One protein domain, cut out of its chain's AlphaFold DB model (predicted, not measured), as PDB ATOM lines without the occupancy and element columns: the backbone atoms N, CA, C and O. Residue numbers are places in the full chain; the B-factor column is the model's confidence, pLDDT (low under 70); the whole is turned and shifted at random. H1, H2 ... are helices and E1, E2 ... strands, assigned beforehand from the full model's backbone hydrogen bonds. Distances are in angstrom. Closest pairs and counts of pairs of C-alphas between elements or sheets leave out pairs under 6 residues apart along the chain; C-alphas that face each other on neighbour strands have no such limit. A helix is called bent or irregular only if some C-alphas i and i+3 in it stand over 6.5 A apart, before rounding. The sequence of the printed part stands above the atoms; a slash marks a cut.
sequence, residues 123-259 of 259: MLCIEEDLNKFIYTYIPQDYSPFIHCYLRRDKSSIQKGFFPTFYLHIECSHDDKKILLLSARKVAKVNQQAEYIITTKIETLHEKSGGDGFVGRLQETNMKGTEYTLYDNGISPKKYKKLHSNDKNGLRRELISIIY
ATOM      1  N   MET A 123      98.042 137.657 109.269       88.50
ATOM      2  CA  MET A 123      98.682 136.676 108.389       88.50
ATOM      3  C   MET A 123      98.221 135.267 108.735       88.50
ATOM      4  O   MET A 123      97.764 134.547 107.850       88.50
ATOM      5  N   LEU A 124      98.235 134.916 110.024       88.88
ATOM      6  CA  LEU A 124      97.719 133.627 110.485       88.88
ATOM      7  C   LEU A 124      96.228 133.474 110.162       88.88
ATOM      8  O   LEU A 124      95.818 132.446 109.636       88.88
ATOM      9  N   CYS A 125      95.414 134.510 110.392       90.62
ATOM     10  CA  CYS A 125      93.986 134.459 110.070       90.62
ATOM     11  C   CYS A 125      93.714 134.247 108.570       90.62
ATOM     12  O   CYS A 125      92.762 133.553 108.215       90.62
ATOM     13  N   ILE A 126      94.525 134.839 107.688       91.88
ATOM     14  CA  ILE A 126      94.409 134.656 106.235       91.88
ATOM     15  C   ILE A 126      94.797 133.235 105.821       91.88
ATOM     16  O   ILE A 126      94.124 132.652 104.970       91.88
ATOM     17  N   GLU A 127      95.870 132.691 106.399       90.25
ATOM     18  CA  GLU A 127      96.329 131.327 106.119       90.25
ATOM     19  C   GLU A 127      95.338 130.269 106.616       90.25
ATOM     20  O   GLU A 127      95.130 129.261 105.941       90.25
ATOM     21  N   GLU A 128      94.693 130.511 107.759       92.75
ATOM     22  CA  GLU A 128      93.656 129.636 108.303       92.75
ATOM     23  C   GLU A 128      92.387 129.642 107.444       92.75
ATOM     24  O   GLU A 128      91.898 128.583 107.046       92.75
ATOM     25  N   ASP A 129      91.824 130.826 107.181       92.75
ATOM     26  CA  ASP A 129      90.605 130.973 106.391       92.75
ATOM     27  C   ASP A 129      90.469 132.394 105.824       92.75
ATOM     28  O   ASP A 129      89.869 133.293 106.428       92.75
ATOM     29  N   LEU A 130      90.962 132.575 104.597       92.69
ATOM     30  CA  LEU A 130      90.822 133.824 103.850       92.69
ATOM     31  C   LEU A 130      89.356 134.273 103.726       92.69
ATOM     32  O   LEU A 130      89.070 135.459 103.874       92.69
ATOM     33  N   ASN A 131      88.411 133.362 103.470       90.75
ATOM     34  CA  ASN A 131      87.012 133.750 103.273       90.75
ATOM     35  C   ASN A 131      86.421 134.319 104.563       90.75
ATOM     36  O   ASN A 131      85.713 135.323 104.519       90.75
ATOM     37  N   LYS A 132      86.739 133.721 105.713       91.88
ATOM     38  CA  LYS A 132      86.343 134.241 107.024       91.88
ATOM     39  C   LYS A 132      87.040 135.562 107.341       91.88
ATOM     40  O   LYS A 132      86.382 136.481 107.835       91.88
ATOM     41  N   PHE A 133      88.331 135.686 107.034       93.31
ATOM     42  CA  PHE A 133      89.098 136.909 107.273       93.31
ATOM     43  C   PHE A 133      88.482 138.130 106.574       93.31
ATOM     44  O   PHE A 133      88.316 139.164 107.211       93.31
ATOM     45  N   ILE A 134      88.043 137.999 105.315       93.88
ATOM     46  CA  ILE A 134      87.431 139.103 104.547       93.88
ATOM     47  C   ILE A 134      86.202 139.722 105.241       93.88
ATOM     48  O   ILE A 134      85.951 140.916 105.087       93.88
ATOM     49  N   TYR A 135      85.440 138.939 106.009       90.94
ATOM     50  CA  TYR A 135      84.273 139.428 106.756       90.94
ATOM     51  C   TYR A 135      84.567 139.732 108.228       90.94
ATOM     52  O   TYR A 135      83.660 140.112 108.971       90.94
ATOM     53  N   THR A 136      85.803 139.528 108.675       90.62
ATOM     54  CA  THR A 136      86.185 139.724 110.071       90.62
ATOM     55  C   THR A 136      86.463 141.199 110.327       90.62
ATOM     56  O   THR A 136      87.210 141.852 109.602       90.62
ATOM     57  N   TYR A 137      85.859 141.736 111.387       89.88
ATOM     58  CA  TYR A 137      86.203 143.068 111.870       89.88
ATOM     59  C   TYR A 137      87.583 143.044 112.516       89.88
ATOM     60  O   TYR A 137      87.883 142.155 113.311       89.88
ATOM     61  N   ILE A 138      88.391 144.059 112.220       89.44
ATOM     62  CA  ILE A 138      89.658 144.274 112.914       89.44
ATOM     63  C   ILE A 138      89.330 144.642 114.374       89.44
ATOM     64  O   ILE A 138      88.553 145.581 114.589       89.44
ATOM     65  N   PRO A 139      89.866 143.917 115.374       88.94
ATOM     66  CA  PRO A 139      89.654 144.243 116.781       88.94
ATOM     67  C   PRO A 139      90.093 145.673 117.109       88.94
ATOM     68  O   PRO A 139      91.089 146.159 116.582       88.94
ATOM     69  N   GLN A 140      89.359 146.359 117.988       85.56
ATOM     70  CA  GLN A 140      89.644 147.763 118.329       85.56
ATOM     71  C   GLN A 140      90.983 147.952 119.052       85.56
ATOM     72  O   GLN A 140      91.554 149.038 119.020       85.56
ATOM     73  N   ASP A 141      91.455 146.910 119.729       85.38
ATOM     74  CA  ASP A 141      92.724 146.852 120.444       85.38
ATOM     75  C   ASP A 141      93.901 146.440 119.548       85.38
ATOM     76  O   ASP A 141      95.052 146.492 119.989       85.38
ATOM     77  N   TYR A 142      93.648 146.078 118.285       85.56
ATOM     78  CA  TYR A 142      94.707 145.846 117.313       85.56
ATOM     79  C   TYR A 142      95.408 147.171 116.991       85.56
ATOM     80  O   TYR A 142      94.860 148.057 116.339       85.56
ATOM     81  N   SER A 143      96.632 147.310 117.498       76.88
ATOM     82  CA  SER A 143      97.430 148.530 117.369       76.88
ATOM     83  C   SER A 143      98.132 148.716 116.015       76.88
ATOM     84  O   SER A 143      98.312 149.876 115.637       76.88
ATOM     85  N   PRO A 144      98.604 147.669 115.307       84.75
ATOM     86  CA  PRO A 144      99.233 147.861 114.004       84.75
ATOM     87  C   PRO A 144      98.220 148.293 112.937       84.75
ATOM     88  O   PRO A 144      97.047 147.929 112.980       84.75
ATOM     89  N   PHE A 145      98.674 149.034 111.931       83.75
ATOM     90  CA  PHE A 145      97.862 149.275 110.741       83.75
ATOM     91  C   PHE A 145      97.909 148.059 109.817       83.75
ATOM     92  O   PHE A 145      98.935 147.390 109.697       83.75
ATOM     93  N   ILE A 146      96.795 147.781 109.137       87.44
ATOM     94  CA  ILE A 146      96.790 146.842 108.016       87.44
ATOM     95  C   ILE A 146      97.104 147.632 106.750       87.44
ATOM     96  O   ILE A 146      96.285 148.427 106.288       87.44
ATOM     97  N   HIS A 147      98.293 147.410 106.201       89.88
ATOM     98  CA  HIS A 147      98.708 148.010 104.942       89.88
ATOM     99  C   HIS A 147      98.205 147.164 103.775       89.88
ATOM    100  O   HIS A 147      98.384 145.947 103.744       89.88
ATOM    101  N   CYS A 148      97.554 147.819 102.817       93.19
ATOM    102  CA  CYS A 148      96.997 147.173 101.641       93.19
ATOM    103  C   CYS A 148      97.474 147.869 100.369       93.19
ATOM    104  O   CYS A 148      97.605 149.090 100.327       93.19
ATOM    105  N   TYR A 149      97.631 147.091  99.301       93.75
ATOM    106  CA  TYR A 149      98.041 147.561  97.987       93.75
ATOM    107  C   TYR A 149      96.968 147.264  96.938       93.75
ATOM    108  O   TYR A 149      96.601 146.107  96.709       93.75
ATOM    109  N   LEU A 150      96.479 148.314  96.274       96.06
ATOM    110  CA  LEU A 150      95.492 148.210  95.202       96.06
ATOM    111  C   LEU A 150      96.176 148.313  93.835       96.06
ATOM    112  O   LEU A 150      96.681 149.365  93.451       96.06
ATOM    113  N   ARG A 151      96.117 147.234  93.056       95.50
ATOM    114  CA  ARG A 151      96.638 147.172  91.687       95.50
ATOM    115  C   ARG A 151      95.502 147.191  90.677       95.50
ATOM    116  O   ARG A 151      94.546 146.433  90.811       95.50
ATOM    117  N   ARG A 152      95.645 147.979  89.609       95.69
ATOM    118  CA  ARG A 152      94.753 147.952  88.441       95.69
ATOM    119  C   ARG A 152      95.448 147.291  87.255       95.69
ATOM    120  O   ARG A 152      96.446 147.795  86.756       95.69
ATOM    121  N   ASP A 153      94.872 146.206  86.763       94.06
ATOM    122  CA  ASP A 153      95.275 145.532  85.537       94.06
ATOM    123  C   ASP A 153      94.388 145.966  84.362       94.06
ATOM    124  O   ASP A 153      93.169 145.763  84.347       94.06
ATOM    125  N   LYS A 154      95.025 146.596  83.373       93.75
ATOM    126  CA  LYS A 154      94.399 147.098  82.146       93.75
ATOM    127  C   LYS A 154      94.449 146.077  81.001       93.75
ATOM    128  O   LYS A 154      93.841 146.321  79.964       93.75
ATOM    129  N   SER A 155      95.097 144.924  81.176       90.50
ATOM    130  CA  SER A 155      95.260 143.908  80.123       90.50
ATOM    131  C   SER A 155      93.920 143.357  79.617       90.50
ATOM    132  O   SER A 155      93.793 142.951  78.464       90.50
ATOM    133  N   SER A 156      92.880 143.381  80.458       83.06
ATOM    134  CA  SER A 156      91.518 142.981  80.088       83.06
ATOM    135  C   SER A 156      90.822 143.963  79.134       83.06
ATOM    136  O   SER A 156      89.913 143.549  78.413       83.06
ATOM    137  N   ILE A 157      91.281 145.219  79.065       89.75
ATOM    138  CA  ILE A 157      90.730 146.257  78.177       89.75
ATOM    139  C   ILE A 157      90.956 145.888  76.715       89.75
ATOM    140  O   ILE A 157      90.041 146.022  75.907       89.75
ATOM    141  N   GLN A 158      92.127 145.336  76.386       86.81
ATOM    142  CA  GLN A 158      92.431 144.877  75.025       86.81
ATOM    143  C   GLN A 158      91.452 143.795  74.541       86.81
ATOM    144  O   GLN A 158      91.232 143.636  73.347       86.81
ATOM    145  N   LYS A 159      90.827 143.069  75.474       87.50
ATOM    146  CA  LYS A 159      89.832 142.023  75.209       87.50
ATOM    147  C   LYS A 159      88.386 142.541  75.283       87.50
ATOM    148  O   LYS A 159      87.459 141.738  75.297       87.50
ATOM    149  N   GLY A 160      88.183 143.858  75.375       86.56
ATOM    150  CA  GLY A 160      86.861 144.484  75.476       86.56
ATOM    151  C   GLY A 160      86.204 144.381  76.856       86.56
ATOM    152  O   GLY A 160      85.015 144.668  76.991       86.56
ATOM    153  N   PHE A 161      86.946 143.981  77.893       88.44
ATOM    154  CA  PHE A 161      86.447 143.928  79.267       88.44
ATOM    155  C   PHE A 161      86.912 145.139  80.076       88.44
ATOM    156  O   PHE A 161      87.951 145.736  79.812       88.44
ATOM    157  N   PHE A 162      86.179 145.466  81.139       91.75
ATOM    158  CA  PHE A 162      86.645 146.464  82.097       91.75
ATOM    159  C   PHE A 162      87.951 146.022  82.788       91.75
ATOM    160  O   PHE A 162      88.220 144.816  82.877       91.75
ATOM    161  N   PRO A 163      88.755 146.976  83.303       94.62
ATOM    162  CA  PRO A 163      89.955 146.672  84.077       94.62
ATOM    163  C   PRO A 163      89.660 145.751  85.260       94.62
ATOM    164  O   PRO A 163      88.574 145.802  85.847       94.62
ATOM    165  N   THR A 164      90.656 144.956  85.632       94.81
ATOM    166  CA  THR A 164      90.616 144.143  86.851       94.81
ATOM    167  C   THR A 164      91.365 144.853  87.964       94.81
ATOM    168  O   THR A 164      92.419 145.434  87.729       94.81
ATOM    169  N   PHE A 165      90.831 144.814  89.173       96.69
ATOM    170  CA  PHE A 165      91.459 145.354  90.367       96.69
ATOM    171  C   PHE A 165      91.853 144.207  91.286       96.69
ATOM    172  O   PHE A 165      91.089 143.258  91.436       96.69
ATOM    173  N   TYR A 166      93.022 144.311  91.904       96.88
ATOM    174  CA  TYR A 166      93.531 143.346  92.869       96.88
ATOM    175  C   TYR A 166      93.917 144.077  94.148       96.88
ATOM    176  O   TYR A 166      94.717 145.011  94.108       96.88
ATOM    177  N   LEU A 167      93.354 143.650  95.270       97.25
ATOM    178  CA  LEU A 167      93.696 144.115  96.604       97.25
ATOM    179  C   LEU A 167      94.633 143.096  97.239       97.25
ATOM    180  O   LEU A 167      94.273 141.927  97.367       97.25
ATOM    181  N   HIS A 168      95.806 143.551  97.652       95.25
ATOM    182  CA  HIS A 168      96.763 142.757  98.409       95.25
ATOM    183  C   HIS A 168      96.908 143.332  99.811       95.25
ATOM    184  O   HIS A 168      96.734 144.533  99.995       95.25
ATOM    185  N   ILE A 169      97.264 142.489 100.767       93.44
ATOM    186  CA  ILE A 169      97.775 142.901 102.073       93.44
ATOM    187  C   ILE A 169      99.299 142.819 102.047       93.44
ATOM    188  O   ILE A 169      99.868 141.898 101.452       93.44
ATOM    189  N   GLU A 170      99.955 143.803 102.648       90.62
ATOM    190  CA  GLU A 170     101.410 143.874 102.741       90.62
ATOM    191  C   GLU A 170     101.864 143.270 104.073       90.62
ATOM    192  O   GLU A 170     101.407 143.678 105.142       90.62
ATOM    193  N   CYS A 171     102.750 142.275 104.013       84.00
ATOM    194  CA  CYS A 171     103.368 141.707 105.203       84.00
ATOM    195  C   CYS A 171     104.450 142.662 105.717       84.00
ATOM    196  O   CYS A 171     105.430 142.916 105.019       84.00
ATOM    197  N   SER A 172     104.302 143.148 106.951       74.31
ATOM    198  CA  SER A 172     105.218 144.129 107.553       74.31
ATOM    199  C   SER A 172     106.652 143.630 107.755       74.31
ATOM    200  O   SER A 172     107.526 144.437 108.060       74.31
ATOM    201  N   HIS A 173     106.898 142.323 107.638       75.25
ATOM    202  CA  HIS A 173     108.198 141.722 107.939       75.25
ATOM    203  C   HIS A 173     108.964 141.218 106.710       75.25
ATOM    204  O   HIS A 173     110.189 141.189 106.763       75.25
ATOM    205  N   ASP A 174     108.277 140.877 105.611       75.50
ATOM    206  CA  ASP A 174     108.874 140.077 104.526       75.50
ATOM    207  C   ASP A 174     108.722 140.684 103.113       75.50
ATOM    208  O   ASP A 174     108.944 139.976 102.131       75.50
ATOM    209  N   ASP A 175     108.251 141.934 102.968       78.56
ATOM    210  CA  ASP A 175     107.866 142.588 101.686       78.56
ATOM    211  C   ASP A 175     106.899 141.766 100.802       78.56
ATOM    212  O   ASP A 175     106.573 142.103  99.657       78.56
ATOM    213  N   LYS A 176     106.388 140.664 101.349       85.62
ATOM    214  CA  LYS A 176     105.501 139.727 100.688       85.62
ATOM    215  C   LYS A 176     104.108 140.333 100.626       85.62
ATOM    216  O   LYS A 176     103.531 140.719 101.643       85.62
ATOM    217  N   LYS A 177     103.538 140.352  99.424       90.88
ATOM    218  CA  LYS A 177     102.155 140.771  99.187       90.88
ATOM    219  C   LYS A 177     101.280 139.540  99.008       90.88
ATOM    220  O   LYS A 177     101.564 138.696  98.158       90.88
ATOM    221  N   ILE A 178     100.214 139.438  99.793       92.62
ATOM    222  CA  ILE A 178      99.240 138.344  99.694       92.62
ATOM    223  C   ILE A 178      97.972 138.894  99.051       92.62
ATOM    224  O   ILE A 178      97.461 139.928  99.472       92.62
ATOM    225  N   LEU A 179      97.464 138.221  98.018       94.38
ATOM    226  CA  LEU A 179      96.203 138.600  97.386       94.38
ATOM    227  C   LEU A 179      95.035 138.358  98.352       94.38
ATOM    228  O   LEU A 179      94.852 137.244  98.832       94.38
ATOM    229  N   LEU A 180      94.218 139.388  98.571       95.75
ATOM    230  CA  LEU A 180      92.973 139.303  99.333       95.75
ATOM    231  C   LEU A 180      91.757 139.204  98.417       95.75
ATOM    232  O   LEU A 180      90.955 138.280  98.531       95.75
ATOM    233  N   LEU A 181      91.602 140.184  97.525       96.88
ATOM    234  CA  LEU A 181      90.410 140.331  96.696       96.88
ATOM    235  C   LEU A 181      90.779 140.679  95.264       96.88
ATOM    236  O   LEU A 181      91.726 141.408  94.990       96.88
ATOM    237  N   SER A 182      89.958 140.200  94.348       95.88
ATOM    238  CA  SER A 182      89.943 140.566  92.944       95.88
ATOM    239  C   SER A 182      88.576 141.157  92.622       95.88
ATOM    240  O   SER A 182      87.559 140.684  93.132       95.88
ATOM    241  N   ALA A 183      88.526 142.183  91.778       95.81
ATOM    242  CA  ALA A 183      87.271 142.799  91.373       95.81
ATOM    243  C   ALA A 183      87.276 143.235  89.908       95.81
ATOM    244  O   ALA A 183      88.270 143.748  89.395       95.81
ATOM    245  N   ARG A 184      86.141 143.084  89.221       94.19
ATOM    246  CA  ARG A 184      85.966 143.573  87.844       94.19
ATOM    247  C   ARG A 184      84.551 144.081  87.627       94.19
ATOM    248  O   ARG A 184      83.590 143.429  88.034       94.19
ATOM    249  N   LYS A 185      84.437 145.222  86.943       92.75
ATOM    250  CA  LYS A 185      83.150 145.755  86.492       92.75
ATOM    251  C   LYS A 185      82.562 144.853  85.405       92.75
ATOM    252  O   LYS A 185      83.238 144.468  84.455       92.75
ATOM    253  N   VAL A 186      81.282 144.567  85.527       90.25
ATOM    254  CA  VAL A 186      80.436 143.878  84.569       90.25
ATOM    255  C   VAL A 186      79.288 144.828  84.264       90.25
ATOM    256  O   VAL A 186      78.582 145.281  85.163       90.25
ATOM    257  N   ALA A 187      79.123 145.175  82.991       87.31
ATOM    258  CA  ALA A 187      78.034 146.027  82.537       87.31
ATOM    259  C   ALA A 187      77.261 145.305  81.438       87.31
ATOM    260  O   ALA A 187      77.849 144.686  80.551       87.31
ATOM    261  N   LYS A 188      75.936 145.391  81.507       84.25
ATOM    262  CA  LYS A 188      75.022 144.826  80.517       84.25
ATOM    263  C   LYS A 188      74.122 145.918  79.987       84.25
ATOM    264  O   LYS A 188      73.755 146.819  80.726       84.25
ATOM    265  N   VAL A 189      73.700 145.764  78.736       82.31
ATOM    266  CA  VAL A 189      72.917 146.768  77.997       82.31
ATOM    267  C   VAL A 189      71.686 147.258  78.776       82.31
ATOM    268  O   VAL A 189      71.389 148.443  78.750       82.31
ATOM    269  N   ASN A 190      71.018 146.374  79.524       79.88
ATOM    270  CA  ASN A 190      69.767 146.681  80.230       79.88
ATOM    271  C   ASN A 190      69.837 146.424  81.743       79.88
ATOM    272  O   ASN A 190      68.815 146.149  82.377       79.88
ATOM    273  N   GLN A 191      71.033 146.409  82.331       84.88
ATOM    274  CA  GLN A 191      71.189 146.224  83.773       84.88
ATOM    275  C   GLN A 191      72.176 147.242  84.326       84.88
ATOM    276  O   GLN A 191      73.095 147.675  83.636       84.88
ATOM    277  N   GLN A 192      71.978 147.598  85.592       86.81
ATOM    278  CA  GLN A 192      72.942 148.390  86.342       86.81
ATOM    279  C   GLN A 192      74.309 147.715  86.303       86.81
ATOM    280  O   GLN A 192      74.398 146.489  86.425       86.81
ATOM    281  N   ALA A 193      75.360 148.513  86.138       89.25
ATOM    282  CA  ALA A 193      76.700 147.979  86.213       89.25
ATOM    283  C   ALA A 193      76.993 147.480  87.633       89.25
ATOM    284  O   ALA A 193      76.523 148.026  88.633       89.25
ATOM    285  N   GLU A 194      77.784 146.423  87.714       92.38
ATOM    286  CA  GLU A 194      78.163 145.804  88.973       92.38
ATOM    287  C   GLU A 194      79.643 145.457  88.965       92.38
ATOM    288  O   GLU A 194      80.189 145.098  87.931       92.38
ATOM    289  N   TYR A 195      80.310 145.538  90.107       93.94
ATOM    290  CA  TYR A 195      81.613 144.916  90.290       93.94
ATOM    291  C   TYR A 195      81.408 143.573  90.969       93.94
ATOM    292  O   TYR A 195      80.796 143.511  92.036       93.94
ATOM    293  N   ILE A 196      81.927 142.514  90.357       94.00
ATOM    294  CA  ILE A 196      82.008 141.188  90.971       94.00
ATOM    295  C   ILE A 196      83.292 141.136  91.787       94.00
ATOM    296  O   ILE A 196      84.344 141.473  91.247       94.00
ATOM    297  N   ILE A 197      83.192 140.741  93.058       95.12
ATOM    298  CA  ILE A 197      84.303 140.692  94.012       95.12
ATOM    299  C   ILE A 197      84.528 139.236  94.436       95.12
ATOM    300  O   ILE A 197      83.594 138.556  94.874       95.12
ATOM    301  N   THR A 198      85.764 138.758  94.304       94.81
ATOM    302  CA  THR A 198      86.160 137.368  94.578       94.81
ATOM    303  C   THR A 198      87.488 137.294  95.324       94.81
ATOM    304  O   THR A 198      88.317 138.184  95.195       94.81
ATOM    305  N   THR A 199      87.741 136.209  96.054       94.56
ATOM    306  CA  THR A 199      89.068 135.911  96.634       94.56
ATOM    307  C   THR A 199      90.045 135.323  95.611       94.56
ATOM    308  O   THR A 199      91.250 135.294  95.835       94.56
ATOM    309  N   LYS A 200      89.544 134.880  94.450       90.31
ATOM    310  CA  LYS A 200      90.332 134.257  93.377       90.31
ATOM    311  C   LYS A 200      90.501 135.176  92.171       90.31
ATOM    312  O   LYS A 200      89.566 135.891  91.809       90.31
ATOM    313  N   ILE A 201      91.648 135.066  91.498       87.44
ATOM    314  CA  ILE A 201      91.990 135.828  90.280       87.44
ATOM    315  C   ILE A 201      91.098 135.425  89.093       87.44
ATOM    316  O   ILE A 201      90.598 136.270  88.352       87.44
ATOM    317  N   GLU A 202      90.880 134.124  88.906       77.62
ATOM    318  CA  GLU A 202      90.285 133.566  87.682       77.62
ATOM    319  C   GLU A 202      88.747 133.671  87.637       77.62
ATOM    320  O   GLU A 202      88.123 133.541  86.581       77.62
ATOM    321  N   THR A 203      88.104 133.936  88.776       73.31
ATOM    322  CA  THR A 203      86.654 133.734  88.973       73.31
ATOM    323  C   THR A 203      85.814 135.005  88.767       73.31
ATOM    324  O   THR A 203      84.669 135.095  89.208       73.31
ATOM    325  N   LEU A 204      86.333 135.986  88.028       79.94
ATOM    326  CA  LEU A 204      85.682 137.280  87.775       79.94
ATOM    327  C   LEU A 204      84.679 137.234  86.618       79.94
ATOM    328  O   LEU A 204      84.810 137.944  85.616       79.94
ATOM    329  N   HIS A 205      83.678 136.371  86.743       70.94
ATOM    330  CA  HIS A 205      82.609 136.243  85.767       70.94
ATOM    331  C   HIS A 205      81.232 136.295  86.425       70.94
ATOM    332  O   HIS A 205      81.024 135.920  87.572       70.94
ATOM    333  N   GLU A 206      80.258 136.763  85.657       59.97
ATOM    334  CA  GLU A 206      78.911 137.092  86.131       59.97
ATOM    335  C   GLU A 206      78.114 135.894  86.691       59.97
ATOM    336  O   GLU A 206      77.155 136.051  87.448       59.97
ATOM    337  N   LYS A 207      78.493 134.670  86.306       61.97
ATOM    338  CA  LYS A 207      77.844 133.432  86.768       61.97
ATOM    339  C   LYS A 207      78.401 132.921  88.096       61.97
ATOM    340  O   LYS A 207      77.855 131.956  88.627       61.97
ATOM    341  N   SER A 208      79.448 133.549  88.625       59.06
ATOM    342  CA  SER A 208      80.123 133.109  89.838       59.06
ATOM    343  C   SER A 208      79.275 133.394  91.077       59.06
ATOM    344  O   SER A 208      79.543 134.319  91.827       59.06
ATOM    345  N   GLY A 209      78.279 132.552  91.334       59.78
ATOM    346  CA  GLY A 209      77.973 132.120  92.702       59.78
ATOM    347  C   GLY A 209      78.894 130.965  93.118       59.78
ATOM    348  O   GLY A 209      78.451 130.046  93.795       59.78
ATOM    349  N   GLY A 210      80.118 130.947  92.579       66.31
ATOM    350  CA  GLY A 210      81.083 129.863  92.701       66.31
ATOM    351  C   GLY A 210      82.045 130.065  93.865       66.31
ATOM    352  O   GLY A 210      81.977 131.057  94.591       66.31
ATOM    353  N   ASP A 211      82.956 129.111  94.015       78.31
ATOM    354  CA  ASP A 211      83.953 129.108  95.080       78.31
ATOM    355  C   ASP A 211      84.826 130.379  95.056       78.31
ATOM    356  O   ASP A 211      85.381 130.756  94.020       78.31
ATOM    357  N   GLY A 212      84.927 131.045  96.207       87.56
ATOM    358  CA  GLY A 212      85.607 132.328  96.375       87.56
ATOM    359  C   GLY A 212      84.788 133.570  96.003       87.56
ATOM    360  O   GLY A 212      85.351 134.664  95.967       87.56
ATOM    361  N   PHE A 213      83.486 133.458  95.714       91.69
ATOM    362  CA  PHE A 213      82.618 134.633  95.567       91.69
ATOM    363  C   PHE A 213      82.380 135.320  96.916       91.69
ATOM    364  O   PHE A 213      81.870 134.714  97.860       91.69
ATOM    365  N   VAL A 214      82.723 136.607  96.986       93.69
ATOM    366  CA  VAL A 214      82.584 137.427  98.197       93.69
ATOM    367  C   VAL A 214      81.341 138.299  98.108       93.69
ATOM    368  O   VAL A 214      80.548 138.387  99.039       93.69
ATOM    369  N   GLY A 215      81.129 138.959  96.978       93.38
ATOM    370  CA  GLY A 215      80.014 139.881  96.888       93.38
ATOM    371  C   GLY A 215      80.030 140.730  95.641       93.38
ATOM    372  O   GLY A 215      80.756 140.482  94.675       93.38
ATOM    373  N   ARG A 216      79.172 141.744  95.659       93.44
ATOM    374  CA  ARG A 216      78.897 142.579  94.491       93.44
ATOM    375  C   ARG A 216      78.641 144.023  94.881       93.44
ATOM    376  O   ARG A 216      77.749 144.297  95.679       93.44
ATOM    377  N   LEU A 217      79.367 144.943  94.261       95.44
ATOM    378  CA  LEU A 217      79.078 146.373  94.343       95.44
ATOM    379  C   LEU A 217      78.191 146.744  93.158       95.44
ATOM    380  O   LEU A 217      78.639 146.687  92.018       95.44
ATOM    381  N   GLN A 218      76.933 147.076  93.405       93.94
ATOM    382  CA  GLN A 218      75.966 147.410  92.364       93.94
ATOM    383  C   GLN A 218      75.744 148.917  92.331       93.94
ATOM    384  O   GLN A 218      75.446 149.518  93.359       93.94
ATOM    385  N   GLU A 219      75.844 149.505  91.146       93.69
ATOM    386  CA  GLU A 219      75.430 150.881  90.897       93.69
ATOM    387  C   GLU A 219      73.904 150.981  91.069       93.69
ATOM    388  O   GLU A 219      73.150 150.295  90.376       93.69
ATOM    389  N   THR A 220      73.423 151.760  92.037       88.94
ATOM    390  CA  THR A 220      71.986 151.845  92.355       88.94
ATOM    391  C   THR A 220      71.272 152.911  91.549       88.94
ATOM    392  O   THR A 220      70.093 152.744  91.231       88.94
ATOM    393  N   ASN A 221      71.974 153.966  91.148       82.19
ATOM    394  CA  ASN A 221      71.452 154.957  90.225       82.19
ATOM    395  C   ASN A 221      72.173 154.838  88.880       82.19
ATOM    396  O   ASN A 221      73.382 154.720  88.835       82.19
ATOM    397  N   MET A 222      71.462 154.891  87.751       78.25
ATOM    398  CA  MET A 222      72.093 154.789  86.416       78.25
ATOM    399  C   MET A 222      73.009 155.984  86.060       78.25
ATOM    400  O   MET A 222      73.375 156.167  84.903       78.25
ATOM    401  N   LYS A 223      73.307 156.847  87.037       83.81
ATOM    402  CA  LYS A 223      74.153 158.033  86.920       83.81
ATOM    403  C   LYS A 223      75.567 157.790  87.456       83.81
ATOM    404  O   LYS A 223      76.424 158.636  87.224       83.81
ATOM    405  N   GLY A 224      75.805 156.693  88.177       83.25
ATOM    406  CA  GLY A 224      77.104 156.374  88.763       83.25
ATOM    407  C   GLY A 224      77.482 157.220  89.978       83.25
ATOM    408  O   GLY A 224      78.663 157.477  90.185       83.25
ATOM    409  N   THR A 225      76.510 157.682  90.768       91.94
ATOM    410  CA  THR A 225      76.774 158.457  92.000       91.94
ATOM    411  C   THR A 225      76.342 157.738  93.272       91.94
ATOM    412  O   THR A 225      76.675 158.184  94.364       91.94
ATOM    413  N   GLU A 226      75.633 156.616  93.147       95.19
ATOM    414  CA  GLU A 226      75.226 155.790  94.277       95.19
ATOM    415  C   GLU A 226      75.542 154.318  94.016       95.19
ATOM    416  O   GLU A 226      75.290 153.779  92.930       95.19
ATOM    417  N   TYR A 227      76.073 153.659  95.041       95.56
ATOM    418  CA  TYR A 227      76.453 152.257  94.997       95.56
ATOM    419  C   TYR A 227      76.020 151.540  96.273       95.56
ATOM    420  O   TYR A 227      76.083 152.095  97.370       95.56
ATOM    421  N   THR A 228      75.648 150.269  96.140       96.69
ATOM    422  CA  THR A 228      75.373 149.380  97.274       96.69
ATOM    423  C   THR A 228      76.203 148.114  97.153       96.69
ATOM    424  O   THR A 228      76.168 147.423  96.130       96.69
ATOM    425  N   LEU A 229      76.943 147.799  98.212       96.69
ATOM    426  CA  LEU A 229      77.692 146.560  98.356       96.69
ATOM    427  C   LEU A 229      76.792 145.491  98.975       96.69
ATOM    428  O   LEU A 229      76.233 145.700 100.050       96.69
ATOM    429  N   TYR A 230      76.689 144.342  98.315       95.19
ATOM    430  CA  TYR A 230      76.012 143.162  98.841       95.19
ATOM    431  C   TYR A 230      77.005 142.034  99.107       95.19
ATOM    432  O   TYR A 230      78.001 141.909  98.387       95.19
ATOM    433  N   ASP A 231      76.684 141.193 100.087       93.56
ATOM    434  CA  ASP A 231      77.410 139.951 100.366       93.56
ATOM    435  C   ASP A 231      77.137 138.850  99.319       93.56
ATOM    436  O   ASP A 231      76.533 139.080  98.261       93.56
ATOM    437  N   ASN A 232      77.603 137.636  99.615       91.75
ATOM    438  CA  ASN A 232      77.522 136.473  98.740       91.75
ATOM    439  C   ASN A 232      76.140 135.788  98.687       91.75
ATOM    440  O   ASN A 232      76.001 134.752  98.031       91.75
ATOM    441  N   GLY A 233      75.112 136.334  99.342       90.88
ATOM    442  CA  GLY A 233      73.783 135.729  99.337       90.88
ATOM    443  C   GLY A 233      73.035 135.855  98.001       90.88
ATOM    444  O   GLY A 233      73.456 136.493  97.028       90.88
ATOM    445  N   ILE A 234      71.842 135.266  97.945       89.00
ATOM    446  CA  ILE A 234      70.999 135.241  96.747       89.00
ATOM    447  C   ILE A 234      70.184 136.533  96.651       89.00
ATOM    448  O   ILE A 234      69.565 136.988  97.614       89.00
ATOM    449  N   SER A 235      70.120 137.134  95.459       89.50
ATOM    450  CA  SER A 235      69.296 138.331  95.258       89.50
ATOM    451  C   SER A 235      67.803 138.040  95.478       89.50
ATOM    452  O   SER A 235      67.327 136.988  95.046       89.50
ATOM    453  N   PRO A 236      67.011 138.976  96.037       90.06
ATOM    454  CA  PRO A 236      65.589 138.741  96.312       90.06
ATOM    455  C   PRO A 236      64.789 138.298  95.078       90.06
ATOM    456  O   PRO A 236      63.894 137.462  95.167       90.06
ATOM    457  N   LYS A 237      65.146 138.825  93.897       87.50
ATOM    458  CA  LYS A 237      64.530 138.447  92.614       87.50
ATOM    459  C   LYS A 237      64.806 136.987  92.241       87.50
ATOM    460  O   LYS A 237      63.910 136.325  91.728       87.50
ATOM    461  N   LYS A 238      66.031 136.494  92.463       86.25
ATOM    462  CA  LYS A 238      66.405 135.092  92.207       86.25
ATOM    463  C   LYS A 238      65.836 134.175  93.288       86.25
ATOM    464  O   LYS A 238      65.275 133.141  92.964       86.25
ATOM    465  N   TYR A 239      65.895 134.605  94.544       86.06
ATOM    466  CA  TYR A 239      65.395 133.865  95.695       86.06
ATOM    467  C   TYR A 239      63.898 133.531  95.568       86.06
ATOM    468  O   TYR A 239      63.513 132.375  95.703       86.06
ATOM    469  N   LYS A 240      63.062 134.506  95.171       86.44
ATOM    470  CA  LYS A 240      61.627 134.277  94.904       86.44
ATOM    471  C   LYS A 240      61.364 133.217  93.828       86.44
ATOM    472  O   LYS A 240      60.375 132.503  93.922       86.44
ATOM    473  N   LYS A 241      62.235 133.107  92.817       86.44
ATOM    474  CA  LYS A 241      62.114 132.091  91.754       86.44
ATOM    475  C   LYS A 241      62.485 130.687  92.227       86.44
ATOM    476  O   LYS A 241      62.057 129.720  91.614       86.44
ATOM    477  N   LEU A 242      63.280 130.579  93.289       83.75
ATOM    478  CA  LEU A 242      63.720 129.300  93.845       83.75
ATOM    479  C   LEU A 242      62.702 128.690  94.821       83.75
ATOM    480  O   LEU A 242      62.964 127.610  95.333       83.75
ATOM    481  N   HIS A 243      61.570 129.356  95.096       74.94
ATOM    482  CA  HIS A 243      60.538 128.900  96.046       74.94
ATOM    483  C   HIS A 243      61.083 128.481  97.427       74.94
ATOM    484  O   HIS A 243      60.470 127.685  98.133       74.94
ATOM    485  N   SER A 244      62.235 129.024  97.825       70.38
ATOM    486  CA  SER A 244      62.802 128.784  99.147       70.38
ATOM    487  C   SER A 244      62.057 129.631 100.183       70.38
ATOM    488  O   SER A 244      61.752 130.799  99.929       70.38
ATOM    489  N   ASN A 245      61.757 129.035 101.339       67.25
ATOM    490  CA  ASN A 245      61.183 129.726 102.501       67.25
ATOM    491  C   ASN A 245      62.253 130.111 103.547       67.25
ATOM    492  O   ASN A 245      61.952 130.834 104.500       67.25
ATOM    493  N   ASP A 246      63.502 129.674 103.361       71.25
ATOM    494  CA  ASP A 246      64.611 129.907 104.288       71.25
ATOM    495  C   ASP A 246      65.271 131.267 104.063       71.25
ATOM    496  O   ASP A 246      66.157 131.424 103.213       71.25
ATOM    497  N   LYS A 247      64.838 132.281 104.820       68.56
ATOM    498  CA  LYS A 247      65.329 133.669 104.699       68.56
ATOM    499  C   LYS A 247      66.855 133.803 104.802       68.56
ATOM    500  O   LYS A 247      67.399 134.800 104.340       68.56
ATOM    501  N   ASN A 248      67.537 132.801 105.355       74.38
ATOM    502  CA  ASN A 248      68.989 132.772 105.530       74.38
ATOM    503  C   ASN A 248      69.776 132.759 104.207       74.38
ATOM    504  O   ASN A 248      70.967 133.042 104.221       74.38
ATOM    505  N   GLY A 249      69.137 132.458 103.071       84.50
ATOM    506  CA  GLY A 249      69.788 132.488 101.757       84.50
ATOM    507  C   GLY A 249      69.777 133.852 101.057       84.50
ATOM    508  O   GLY A 249      70.356 133.979  99.979       84.50
ATOM    509  N   LEU A 250      69.091 134.862 101.603       90.81
ATOM    510  CA  LEU A 250      69.009 136.190 100.989       90.81
ATOM    511  C   LEU A 250      70.303 136.977 101.195       90.81
ATOM    512  O   LEU A 250      70.852 137.012 102.292       90.81
ATOM    513  N   ARG A 251      70.744 137.673 100.143       92.88
ATOM    514  CA  ARG A 251      71.861 138.616 100.248       92.88
ATOM    515  C   ARG A 251      71.544 139.750 101.211       92.88
ATOM    516  O   ARG A 251      70.411 140.238 101.245       92.88
ATOM    517  N   ARG A 252      72.571 140.222 101.905       93.56
ATOM    518  CA  ARG A 252      72.529 141.388 102.786       93.56
ATOM    519  C   ARG A 252      73.217 142.575 102.133       93.56
ATOM    520  O   ARG A 252      74.122 142.411 101.319       93.56
ATOM    521  N   GLU A 253      72.762 143.765 102.496       95.69
ATOM    522  CA  GLU A 253      73.422 145.027 102.169       95.69
ATOM    523  C   GLU A 253      74.475 145.308 103.239       95.69
ATOM    524  O   GLU A 253      74.165 145.300 104.428       95.69
ATOM    525  N   LEU A 254      75.722 145.504 102.815       95.12
ATOM    526  CA  LEU A 254      76.851 145.740 103.712       95.12
ATOM    527  C   LEU A 254      77.139 147.234 103.856       95.12
ATOM    528  O   LEU A 254      77.355 147.718 104.962       95.12
ATOM    529  N   ILE A 255      77.168 147.957 102.735       96.50
ATOM    530  CA  ILE A 255      77.546 149.375 102.671       96.50
ATOM    531  C   ILE A 255      76.760 150.047 101.544       96.50
ATOM    532  O   ILE A 255      76.524 149.433 100.500       96.50
ATOM    533  N   SER A 256      76.408 151.321 101.728       96.88
ATOM    534  CA  SER A 256      75.990 152.207 100.644       96.88
ATOM    535  C   SER A 256      76.932 153.407 100.552       96.88
ATOM    536  O   SER A 256      77.357 153.947 101.572       96.88
ATOM    537  N   ILE A 257      77.292 153.775  99.327       96.75
ATOM    538  CA  ILE A 257      78.218 154.859  99.001       96.75
ATOM    539  C   ILE A 257      77.447 155.857  98.145       96.75
ATOM    540  O   ILE A 257      76.866 155.464  97.134       96.75
ATOM    541  N   ILE A 258      77.453 157.124  98.551       95.88
ATOM    542  CA  ILE A 258      76.812 158.235  97.842       95.88
ATOM    543  C   ILE A 258      77.862 159.331  97.680       95.88
ATOM    544  O   ILE A 258      78.485 159.719  98.670       95.88
ATOM    545  N   TYR A 259      78.064 159.780  96.443       93.38
ATOM    546  CA  TYR A 259      78.981 160.865  96.084       93.38
ATOM    547  C   TYR A 259      78.276 162.220  96.019       93.38
ATOM    548  O   TYR A 259      77.118 162.261  95.538       93.38
TER     549      TYR A 259
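What this domain is: This is residues 123 to 259 of the 259 residues of the protein "Hypothetical protein" of Rotaria sp. Silwood2 (UniProt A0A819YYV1). A single sheet of seven antiparallel strands, twisted and curled like part of a barrel but left open, makes the body, and one short helix, H1, covers part of one face, over the long strand E3. The second helix, H2, lies off the sheet, in the excursion of the chain between the last two strands, E6 and E7. The printed part has 137 residues with two named helices and seven named strands, in the order H1 E1 E2 E3 E4 E5 E6 H2 E7, and the strands lie across the sheet in the order E1 to E7. The class is mixed, helices and strands. The whole is compact, with a radius of gyration of the C-alphas of 16.5 A, and it spans 48 by 42 by 31 A.

How they stand to each other: In the sheet, E1, residues 148 to 153, is an edge strand and forms a hairpin with E2, residues 164 to 170; N 151 and O 166 are 2.8 A apart, within hydrogen-bond range. E2 forms a hairpin with E3, residues 177 to 188, at 160 degrees between their directions, with N 165 and O 183 2.8 A apart. E3 and E4, residues 191 to 198, form a hairpin with N 186 and O 194 2.7 A apart. E4 and E5, residues 213 to 219, form one with N 195 and O 217 2.8 A apart. E5 and E6, residues 226 to 230, form one with N 218 and O 228 2.9 A apart. E1 to E6 are a meander, each strand the antiparallel neighbour of the one before. E7, residues 253 to 258, is the other edge strand, antiparallel to E6, with N 229 and O 255 2.8 A apart. From edge to edge the strands' lines turn by 73 degrees and the way across the sheet by 119 degrees. H1, residues 123 to 134, is on the sheet at a height over the sheet of 9.6 A. It lies over E3, and runs along the strands, at 13 degrees to E3 on the local plane; it is only just not over E2, on which 2 of its 12 C-alphas fall. The closest C-alphas of H1 and E3 are those of Leu 130 and Leu 180, 7.4 A apart. H2, residues 236 to 241, is not on the sheet and is apart from H1. Of the O i to N i+4 pairs, 6 of 8 in H1 and 1 of 2 in H2 are within hydrogen-bond range.

Where its parts are: E3, the longest strand, measures 33.2 A from C-alpha 177 at (102.155, 140.771, 99.187) to C-alpha 188 at (75.022, 144.826, 80.517). E4 measures 20.5 A and E2 19.2 A. H1 begins with C-alpha 123 at (98.682, 136.676, 108.389) and measures 12.1 A; it is irregular, with C-alphas 128 and 131 9.3 A apart. E7 ends with C-alpha 258 at (76.812, 158.235, 97.842).

The domain as a whole: The two C-alphas farthest apart are those of His 173 and His 243, 50.8 A. The printed part has no cut and ends at residue 259, the chain's last. The links from H1 to E1, E4 to E5 and H2 to E7 are long. The mean pLDDT of the printed part is 87.9, and residues 206 to 210, 245 and 247 are under 70.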